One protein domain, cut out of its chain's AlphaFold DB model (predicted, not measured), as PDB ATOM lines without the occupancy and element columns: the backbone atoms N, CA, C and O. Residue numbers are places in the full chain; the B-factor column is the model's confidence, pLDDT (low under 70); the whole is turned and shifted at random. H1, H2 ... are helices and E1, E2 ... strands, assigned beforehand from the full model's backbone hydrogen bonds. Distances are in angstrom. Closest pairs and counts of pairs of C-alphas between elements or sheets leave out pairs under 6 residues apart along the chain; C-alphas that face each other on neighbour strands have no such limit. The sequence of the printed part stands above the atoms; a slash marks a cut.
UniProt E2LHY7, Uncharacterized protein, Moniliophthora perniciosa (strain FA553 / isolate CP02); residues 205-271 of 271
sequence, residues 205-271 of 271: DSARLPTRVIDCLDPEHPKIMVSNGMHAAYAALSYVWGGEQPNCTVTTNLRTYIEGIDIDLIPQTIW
ATOM      1  N   ASP A 205     -43.509 -53.856 137.379       90.75
ATOM      2  CA  ASP A 205     -44.329 -52.808 136.756       90.75
ATOM      3  C   ASP A 205     -44.847 -53.199 135.365       90.75
ATOM      4  O   ASP A 205     -45.816 -52.639 134.865       90.75
ATOM      5  N   SER A 206     -44.236 -54.209 134.746       93.12
ATOM      6  CA  SER A 206     -44.675 -54.791 133.477       93.12
ATOM      7  C   SER A 206     -45.557 -56.029 133.666       93.12
ATOM      8  O   SER A 206     -45.768 -56.779 132.714       93.12
ATOM      9  N   ALA A 207     -46.060 -56.304 134.874       92.00
ATOM     10  CA  ALA A 207     -47.005 -57.393 135.090       92.00
ATOM     11  C   ALA A 207     -48.383 -57.016 134.537       92.00
ATOM     12  O   ALA A 207     -48.919 -55.957 134.849       92.00
ATOM     13  N   ARG A 208     -48.982 -57.899 133.732       94.75
ATOM     14  CA  ARG A 208     -50.359 -57.712 133.266       94.75
ATOM     15  C   ARG A 208     -51.309 -57.833 134.453       94.75
ATOM     16  O   ARG A 208     -51.315 -58.859 135.132       94.75
ATOM     17  N   LEU A 209     -52.134 -56.815 134.661       95.50
ATOM     18  CA  LEU A 209     -53.107 -56.806 135.742       95.50
ATOM     19  C   LEU A 209     -54.194 -57.877 135.531       95.50
ATOM     20  O   LEU A 209     -54.584 -58.150 134.387       95.50
ATOM     21  N   PRO A 210     -54.746 -58.448 136.619       94.38
ATOM     22  CA  PRO A 210     -56.006 -59.187 136.568       94.38
ATOM     23  C   PRO A 210     -57.116 -58.353 135.919       94.38
ATOM     24  O   PRO A 210     -57.049 -57.126 135.911       94.38
ATOM     25  N   THR A 211     -58.176 -58.989 135.409       95.25
ATOM     26  CA  THR A 211     -59.293 -58.298 134.724       95.25
ATOM     27  C   THR A 211     -59.904 -57.167 135.559       95.25
ATOM     28  O   THR A 211     -60.416 -56.190 135.013       95.25
ATOM     29  N   ARG A 212     -59.866 -57.315 136.885       94.69
ATOM     30  CA  ARG A 212     -60.363 -56.358 137.869       94.69
ATOM     31  C   ARG A 212     -59.366 -56.296 139.012       94.69
ATOM     32  O   ARG A 212     -58.920 -57.344 139.478       94.69
ATOM     33  N   VAL A 213     -59.044 -55.093 139.449       94.62
ATOM     34  CA  VAL A 213     -58.222 -54.833 140.634       94.62
ATOM     35  C   VAL A 213     -58.945 -53.826 141.516       94.62
ATOM     36  O   VAL A 213     -59.806 -53.096 141.028       94.62
ATOM     37  N   ILE A 214     -58.620 -53.809 142.804       93.62
ATOM     38  CA  ILE A 214     -59.114 -52.775 143.712       93.62
ATOM     39  C   ILE A 214     -58.108 -51.626 143.665       93.62
ATOM     40  O   ILE A 214     -56.915 -51.835 143.878       93.62
ATOM     41  N   ASP A 215     -58.593 -50.441 143.324       93.81
ATOM     42  CA  ASP A 215     -57.871 -49.187 143.465       93.81
ATOM     43  C   ASP A 215     -58.056 -48.693 144.903       93.81
ATOM     44  O   ASP A 215     -59.181 -48.426 145.333       93.81
ATOM     45  N   CYS A 216     -56.943 -48.626 145.634       91.06
ATOM     46  CA  CYS A 216     -56.871 -48.195 147.028       91.06
ATOM     47  C   CYS A 216     -56.084 -46.880 147.185       91.06
ATOM     48  O   CYS A 216     -55.535 -46.635 148.257       91.06
ATOM     49  N   LEU A 217     -55.955 -46.064 146.125       90.94
ATOM     50  CA  LEU A 217     -55.279 -44.759 146.209       90.94
ATOM     51  C   LEU A 217     -55.951 -43.823 147.220       90.94
ATOM     52  O   LEU A 217     -55.263 -43.055 147.891       90.94
ATOM     53  N   ASP A 218     -57.275 -43.916 147.329       91.56
ATOM     54  CA  ASP A 218     -58.070 -43.318 148.395       91.56
ATOM     55  C   ASP A 218     -58.597 -44.442 149.307       91.56
ATOM     56  O   ASP A 218     -59.513 -45.168 148.908       91.56
ATOM     57  N   PRO A 219     -58.011 -44.639 150.503       84.31
ATOM     58  CA  PRO A 219     -58.427 -45.691 151.426       84.31
ATOM     59  C   PRO A 219     -59.861 -45.545 151.947       84.31
ATOM     60  O   PRO A 219     -60.447 -46.550 152.347       84.31
ATOM     61  N   GLU A 220     -60.418 -44.330 151.959       88.56
ATOM     62  CA  GLU A 220     -61.800 -44.084 152.391       88.56
ATOM     63  C   GLU A 220     -62.804 -44.408 151.276       88.56
ATOM     64  O   GLU A 220     -63.961 -44.719 151.553       88.56
ATOM     65  N   HIS A 221     -62.350 -44.411 150.018       91.88
ATOM     66  CA  HIS A 221     -63.191 -44.627 148.840       91.88
ATOM     67  C   HIS A 221     -62.583 -45.664 147.876       91.88
ATOM     68  O   HIS A 221     -62.314 -45.353 146.705       91.88
ATOM     69  N   PRO A 222     -62.361 -46.916 148.324       93.94
ATOM     70  CA  PRO A 222     -61.832 -47.959 147.460       93.94
ATOM     71  C   PRO A 222     -62.820 -48.282 146.337       93.94
ATOM     72  O   PRO A 222     -64.037 -48.240 146.518       93.94
ATOM     73  N   LYS A 223     -62.316 -48.652 145.160       95.31
ATOM     74  CA  LYS A 223     -63.169 -48.971 144.002       95.31
ATOM     75  C   LYS A 223     -62.578 -50.055 143.120       95.31
ATOM     76  O   LYS A 223     -61.375 -50.295 143.114       95.31
ATOM     77  N   ILE A 224     -63.418 -50.703 142.324       95.56
ATOM     78  CA  ILE A 224     -62.967 -51.643 141.302       95.56
ATOM     79  C   ILE A 224     -62.516 -50.881 140.060       95.56
ATOM     80  O   ILE A 224     -63.296 -50.199 139.401       95.56
ATOM     81  N   MET A 225     -61.271 -51.110 139.660       95.88
ATOM     82  CA  MET A 225     -60.759 -50.716 138.357       95.88
ATOM     83  C   MET A 225     -60.788 -51.914 137.402       95.88
ATOM     84  O   MET A 225     -60.169 -52.954 137.647       95.88
ATOM     85  N   VAL A 226     -61.491 -51.768 136.276       96.06
ATOM     86  CA  VAL A 226     -61.430 -52.733 135.168       96.06
ATOM     87  C   VAL A 226     -60.152 -52.472 134.380       96.06
ATOM     88  O   VAL A 226     -60.009 -51.428 133.750       96.06
ATOM     89  N   SER A 227     -59.219 -53.421 134.415       94.25
ATOM     90  CA  SER A 227     -57.852 -53.178 133.943       94.25
ATOM     91  C   SER A 227     -57.709 -53.131 132.425       94.25
ATOM     92  O   SER A 227     -56.734 -52.583 131.932       94.25
ATOM     93  N   ASN A 228     -58.616 -53.757 131.666       93.62
ATOM     94  CA  ASN A 228     -58.563 -53.833 130.198       93.62
ATOM     95  C   ASN A 228     -57.183 -54.242 129.625       93.62
ATOM     96  O   ASN A 228     -56.813 -53.847 128.523       93.62
ATOM     97  N   GLY A 229     -56.422 -55.066 130.358       92.62
ATOM     98  CA  GLY A 229     -55.094 -55.527 129.936       92.62
ATOM     99  C   GLY A 229     -53.940 -54.561 130.224       92.62
ATOM    100  O   GLY A 229     -52.858 -54.756 129.673       92.62
ATOM    101  N   MET A 230     -54.150 -53.562 131.083       95.12
ATOM    102  CA  MET A 230     -53.092 -52.709 131.627       95.12
ATOM    103  C   MET A 230     -51.988 -53.517 132.316       95.12
ATOM    104  O   MET A 230     -52.203 -54.642 132.778       95.12
ATOM    105  N   HIS A 231     -50.811 -52.901 132.397       95.62
ATOM    106  CA  HIS A 231     -49.655 -53.438 133.101       95.62
ATOM    107  C   HIS A 231     -49.263 -52.482 134.225       95.62
ATOM    108  O   HIS A 231     -49.210 -51.274 133.997       95.62
ATOM    109  N   ALA A 232     -49.059 -53.028 135.419       93.50
ATOM    110  CA  ALA A 232     -48.571 -52.314 136.593       93.50
ATOM    111  C   ALA A 232     -48.168 -53.326 137.675       93.50
ATOM    112  O   ALA A 232     -48.621 -54.476 137.666       93.50
ATOM    113  N   ALA A 233     -47.371 -52.883 138.648       91.75
ATOM    114  CA  ALA A 233     -47.185 -53.638 139.876       91.75
ATOM    115  C   ALA A 233     -48.498 -53.670 140.673       91.75
ATOM    116  O   ALA A 233     -49.228 -52.684 140.755       91.75
ATOM    117  N   TYR A 234     -48.797 -54.820 141.271       91.62
ATOM    118  CA  TYR A 234     -49.952 -55.003 142.139       91.62
ATOM    119  C   TYR A 234     -49.606 -55.984 143.256       91.62
ATOM    120  O   TYR A 234     -48.740 -56.847 143.099       91.62
ATOM    121  N   ALA A 235     -50.306 -55.866 144.380       88.75
ATOM    122  CA  ALA A 235     -50.270 -56.860 145.440       88.75
ATOM    123  C   ALA A 235     -51.495 -57.774 145.325       88.75
ATOM    124  O   ALA A 235     -52.601 -57.318 145.033       88.75
ATOM    125  N   ALA A 236     -51.300 -59.069 145.562       87.50
ATOM    126  CA  ALA A 236     -52.388 -60.027 145.705       87.50
ATOM    127  C   ALA A 236     -52.418 -60.531 147.146       87.50
ATOM    128  O   ALA A 236     -51.420 -61.045 147.645       87.50
ATOM    129  N   LEU A 237     -53.573 -60.412 147.798       81.06
ATOM    130  CA  LEU A 237     -53.808 -61.015 149.103       81.06
ATOM    131  C   LEU A 237     -54.287 -62.452 148.888       81.06
ATOM    132  O   LEU A 237     -55.392 -62.688 148.401       81.06
ATOM    133  N   SER A 238     -53.441 -63.426 149.211       70.81
ATOM    134  CA  SER A 238     -53.778 -64.847 149.124       70.81
ATOM    135  C   SER A 238     -54.348 -65.331 150.453       70.81
ATOM    136  O   SER A 238     -53.644 -65.940 151.257       70.81
ATOM    137  N   TYR A 239     -55.620 -65.036 150.696       67.31
ATOM    138  CA  TYR A 239     -56.362 -65.596 151.820       67.31
ATOM    139  C   TYR A 239     -57.238 -66.759 151.338       67.31
ATOM    140  O   TYR A 239     -57.845 -66.682 150.266       67.31
ATOM    141  N   VAL A 240     -57.293 -67.854 152.105       63.62
ATOM    142  CA  VAL A 240     -58.242 -68.944 151.844       63.62
ATOM    143  C   VAL A 240     -59.587 -68.504 152.394       63.62
ATOM    144  O   VAL A 240     -59.862 -68.629 153.582       63.62
ATOM    145  N   TRP A 241     -60.409 -67.950 151.512       64.06
ATOM    146  CA  TRP A 241     -61.794 -67.620 151.812       64.06
ATOM    147  C   TRP A 241     -62.516 -68.893 152.258       64.06
ATOM    148  O   TRP A 241     -62.431 -69.917 151.578       64.06
ATOM    149  N   GLY A 242     -63.147 -68.840 153.430       69.69
ATOM    150  CA  GLY A 242     -63.895 -69.955 153.993       69.69
ATOM    151  C   GLY A 242     -65.199 -70.194 153.232       69.69
ATOM    152  O   GLY A 242     -65.206 -70.617 152.077       69.69
ATOM    153  N   GLY A 243     -66.324 -69.969 153.905       73.44
ATOM    154  CA  GLY A 243     -67.656 -70.092 153.311       73.44
ATOM    155  C   GLY A 243     -68.027 -68.930 152.382       73.44
ATOM    156  O   GLY A 243     -67.187 -68.120 151.983       73.44
ATOM    157  N   GLU A 244     -69.317 -68.846 152.051       77.44
ATOM    158  CA  GLU A 244     -69.875 -67.719 151.297       77.44
ATOM    159  C   GLU A 244     -69.622 -66.389 152.018       77.44
ATOM    160  O   GLU A 244     -69.851 -66.266 153.220       77.44
ATOM    161  N   GLN A 245     -69.153 -65.389 151.268       78.00
ATOM    162  CA  GLN A 245     -68.856 -64.057 151.788       78.00
ATOM    163  C   GLN A 245     -69.967 -63.080 151.377       78.00
ATOM    164  O   GLN A 245     -70.304 -63.023 150.188       78.00
ATOM    165  N   PRO A 246     -70.510 -62.281 152.313       74.62
ATOM    166  CA  PRO A 246     -71.688 -61.452 152.054       74.62
ATOM    167  C   PRO A 246     -71.448 -60.360 151.000       74.62
ATOM    168  O   PRO A 246     -72.352 -60.036 150.237       74.62
ATOM    169  N   ASN A 247     -70.220 -59.839 150.892       79.50
ATOM    170  CA  ASN A 247     -69.891 -58.689 150.040       79.50
ATOM    171  C   ASN A 247     -69.012 -59.059 148.844       79.50
ATOM    172  O   ASN A 247     -67.995 -58.422 148.566       79.50
ATOM    173  N   CYS A 248     -69.399 -60.110 148.123       83.81
ATOM    174  CA  CYS A 248     -68.707 -60.524 146.908       83.81
ATOM    175  C   CYS A 248     -69.104 -59.678 145.685       83.81
ATOM    176  O   CYS A 248     -70.238 -59.216 145.536       83.81
ATOM    177  N   THR A 249     -68.156 -59.481 144.766       88.12
ATOM    178  CA  THR A 249     -68.445 -58.847 143.475       88.12
ATOM    179  C   THR A 249     -69.143 -59.838 142.551       88.12
ATOM    180  O   THR A 249     -68.559 -60.836 142.124       88.12
ATOM    181  N   VAL A 250     -70.370 -59.513 142.170       90.50
ATOM    182  CA  VAL A 250     -71.204 -60.242 141.215       90.50
ATOM    183  C   VAL A 250     -71.539 -59.347 140.022       90.50
ATOM    184  O   VAL A 250     -71.284 -58.144 140.012       90.50
ATOM    185  N   THR A 251     -72.114 -59.922 138.971       91.50
ATOM    186  CA  THR A 251     -72.460 -59.164 137.757       91.50
ATOM    187  C   THR A 251     -73.413 -58.000 138.044       91.50
ATOM    188  O   THR A 251     -73.313 -56.963 137.396       91.50
ATOM    189  N   THR A 252     -74.311 -58.148 139.023       92.75
ATOM    190  CA  THR A 252     -75.334 -57.146 139.355       92.75
ATOM    191  C   THR A 252     -74.791 -55.941 140.125       92.75
ATOM    192  O   THR A 252     -75.305 -54.846 139.922       92.75
ATOM    193  N   ASN A 253     -73.753 -56.103 140.957       91.38
ATOM    194  CA  ASN A 253     -73.174 -55.014 141.763       91.38
ATOM    195  C   ASN A 253     -71.843 -54.474 141.211       91.38
ATOM    196  O   ASN A 253     -71.321 -53.489 141.729       91.38
ATOM    197  N   LEU A 254     -71.303 -55.068 140.137       94.06
ATOM    198  CA  LEU A 254     -70.026 -54.650 139.551       94.06
ATOM    199  C   LEU A 254     -70.000 -53.161 139.195       94.06
ATOM    200  O   LEU A 254     -69.009 -52.496 139.470       94.06
ATOM    201  N   ARG A 255     -71.066 -52.641 138.572       95.25
ATOM    202  CA  ARG A 255     -71.122 -51.224 138.189       95.25
ATOM    203  C   ARG A 255     -71.042 -50.316 139.415       95.25
ATOM    204  O   ARG A 255     -70.271 -49.368 139.395       95.25
ATOM    205  N   THR A 256     -71.772 -50.655 140.475       93.69
ATOM    206  CA  THR A 256     -71.717 -49.936 141.751       93.69
ATOM    207  C   THR A 256     -70.299 -49.942 142.310       93.69
ATOM    208  O   THR A 256     -69.768 -48.886 142.605       93.69
ATOM    209  N   TYR A 257     -69.630 -51.099 142.348       94.69
ATOM    210  CA  TYR A 257     -68.271 -51.190 142.896       94.69
ATOM    211  C   TYR A 257     -67.208 -50.494 142.035       94.69
ATOM    212  O   TYR A 257     -66.145 -50.162 142.549       94.69
ATOM    213  N   ILE A 258     -67.463 -50.273 140.741       95.50
ATOM    214  CA  ILE A 258     -66.608 -49.427 139.891       95.50
ATOM    215  C   ILE A 258     -66.745 -47.949 140.281       95.50
ATOM    216  O   ILE A 258     -65.757 -47.218 140.249       95.50
ATOM    217  N   GLU A 259     -67.956 -47.513 140.635       94.88
ATOM    218  CA  GLU A 259     -68.226 -46.150 141.107       94.88
ATOM    219  C   GLU A 259     -67.663 -45.940 142.527       94.88
ATOM    220  O   GLU A 259     -67.062 -44.901 142.795       94.88
ATOM    221  N   GLY A 260     -67.769 -46.951 143.392       94.19
ATOM    222  CA  GLY A 260     -67.168 -46.990 144.724       94.19
ATOM    223  C   GLY A 260     -67.638 -48.204 145.524       94.19
ATOM    224  O   GLY A 260     -68.767 -48.674 145.365       94.19
ATOM    225  N   ILE A 261     -66.769 -48.742 146.374       92.50
ATOM    226  CA  ILE A 261     -67.124 -49.765 147.357       92.50
ATOM    227  C   ILE A 261     -67.441 -49.042 148.660       92.50
ATOM    228  O   ILE A 261     -66.599 -48.334 149.203       92.50
ATOM    229  N   ASP A 262     -68.655 -49.245 149.158       89.44
ATOM    230  CA  ASP A 262     -69.058 -48.737 150.462       89.44
ATOM    231  C   ASP A 262     -68.305 -49.495 151.565       89.44
ATOM    232  O   ASP A 262     -68.474 -50.709 151.731       89.44
ATOM    233  N   ILE A 263     -67.438 -48.782 152.288       87.12
ATOM    234  CA  ILE A 263     -66.596 -49.358 153.336       87.12
ATOM    235  C   ILE A 263     -67.422 -49.855 154.525       87.12
ATOM    236  O   ILE A 263     -67.016 -50.824 155.167       87.12
ATOM    237  N   ASP A 264     -68.605 -49.279 154.759       86.56
ATOM    238  CA  ASP A 264     -69.507 -49.691 155.836       86.56
ATOM    239  C   ASP A 264     -70.135 -51.062 155.555       86.56
ATOM    240  O   ASP A 264     -70.553 -51.771 156.476       86.56
ATOM    241  N   LEU A 265     -70.164 -51.479 154.284       83.06
ATOM    242  CA  LEU A 265     -70.580 -52.823 153.902       83.06
ATOM    243  C   LEU A 265     -69.454 -53.842 154.079       83.06
ATOM    244  O   LEU A 265     -69.743 -55.027 154.219       83.06
ATOM    245  N   ILE A 266     -68.181 -53.436 154.087       82.44
ATOM    246  CA  ILE A 266     -67.059 -54.371 154.222       82.44
ATOM    247  C   ILE A 266     -67.000 -54.875 155.672       82.44
ATOM    248  O   ILE A 266     -66.920 -54.078 156.608       82.44
ATOM    249  N   PRO A 267     -67.014 -56.200 155.907       78.06
ATOM    250  CA  PRO A 267     -66.979 -56.717 157.263       78.06
ATOM    251  C   PRO A 267     -65.629 -56.388 157.913       78.06
ATOM    252  O   PRO A 267     -64.575 -56.520 157.293       78.06
ATOM    253  N   GLN A 268     -65.659 -56.001 159.192       73.12
ATOM    254  CA  GLN A 268     -64.441 -55.698 159.956       73.12
ATOM    255  C   GLN A 268     -63.523 -56.916 160.134       73.12
ATOM    256  O   GLN A 268     -62.328 -56.758 160.377       73.12
ATOM    257  N   THR A 269     -64.075 -58.124 160.014       66.94
ATOM    258  CA  THR A 269     -63.350 -59.391 160.097       66.94
ATOM    259  C   THR A 269     -63.704 -60.276 158.912       66.94
ATOM    260  O   THR A 269     -64.810 -60.226 158.376       66.94
ATOM    261  N   ILE A 270     -62.756 -61.112 158.506       65.62
ATOM    262  CA  ILE A 270     -62.993 -62.136 157.491       65.62
ATOM    263  C   ILE A 270     -63.721 -63.307 158.172       65.62
ATOM    264  O   ILE A 270     -63.351 -63.665 159.291       65.62
ATOM    265  N   TRP A 271     -64.750 -63.868 157.525       54.28
ATOM    266  CA  TRP A 271     -65.572 -64.972 158.048       54.28
ATOM    267  C   TRP A 271     -65.118 -66.338 157.529       54.28
ATOM    268  O   TRP A 271     -64.825 -66.445 156.311       54.28
TER     269      TRP A 271
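What this domain is: This is residues 205 to 271 of the 271 residues of an uncharacterized protein of Moniliophthora perniciosa (strain FA553 / isolate CP02) (UniProt E2LHY7). The model has little regular structure: a small hairpin of strands, E1 and E2, has one short helix, H1, beside E2, and residues 227 to 253 make a wide loop between E2 and H1. The printed part has 67 residues with E1, E2 and H1 in that order; the class is mixed, with 14 residues in named elements. It is only just compact, close to loose, with a radius of gyration of the C-alphas of 12.8 A and spans of 34 by 26 by 24 A.

How they stand to each other: E1, residues 212 to 215, and E2, residues 223 to 226, form an antiparallel hairpin at 142 degrees; N 215 and O 223 are within hydrogen-bond range at 2.8 A. In H1, residues 254 to 259, every O i to N i+4 pair is within hydrogen-bond range. The closest C-alphas of E2 and H1 are those of Ile 224 and Ile 258, 4.5 A apart. E1 and H1 are near each other, with 5 pairs of C-alphas within 10 A.

Where its parts are: E1 begins at C-alpha 212 (-60.363, -56.358, 137.869) and spans 9.4 A, E2 9.8 A; H1 spans 8.8 A to C-alpha 259 (-68.226, -46.150, 141.107).

The domain as a whole: The printed part has no cut. The link from E2 to H1 is long. Residues 239 to 242 and 269 to 271 have pLDDT under 70.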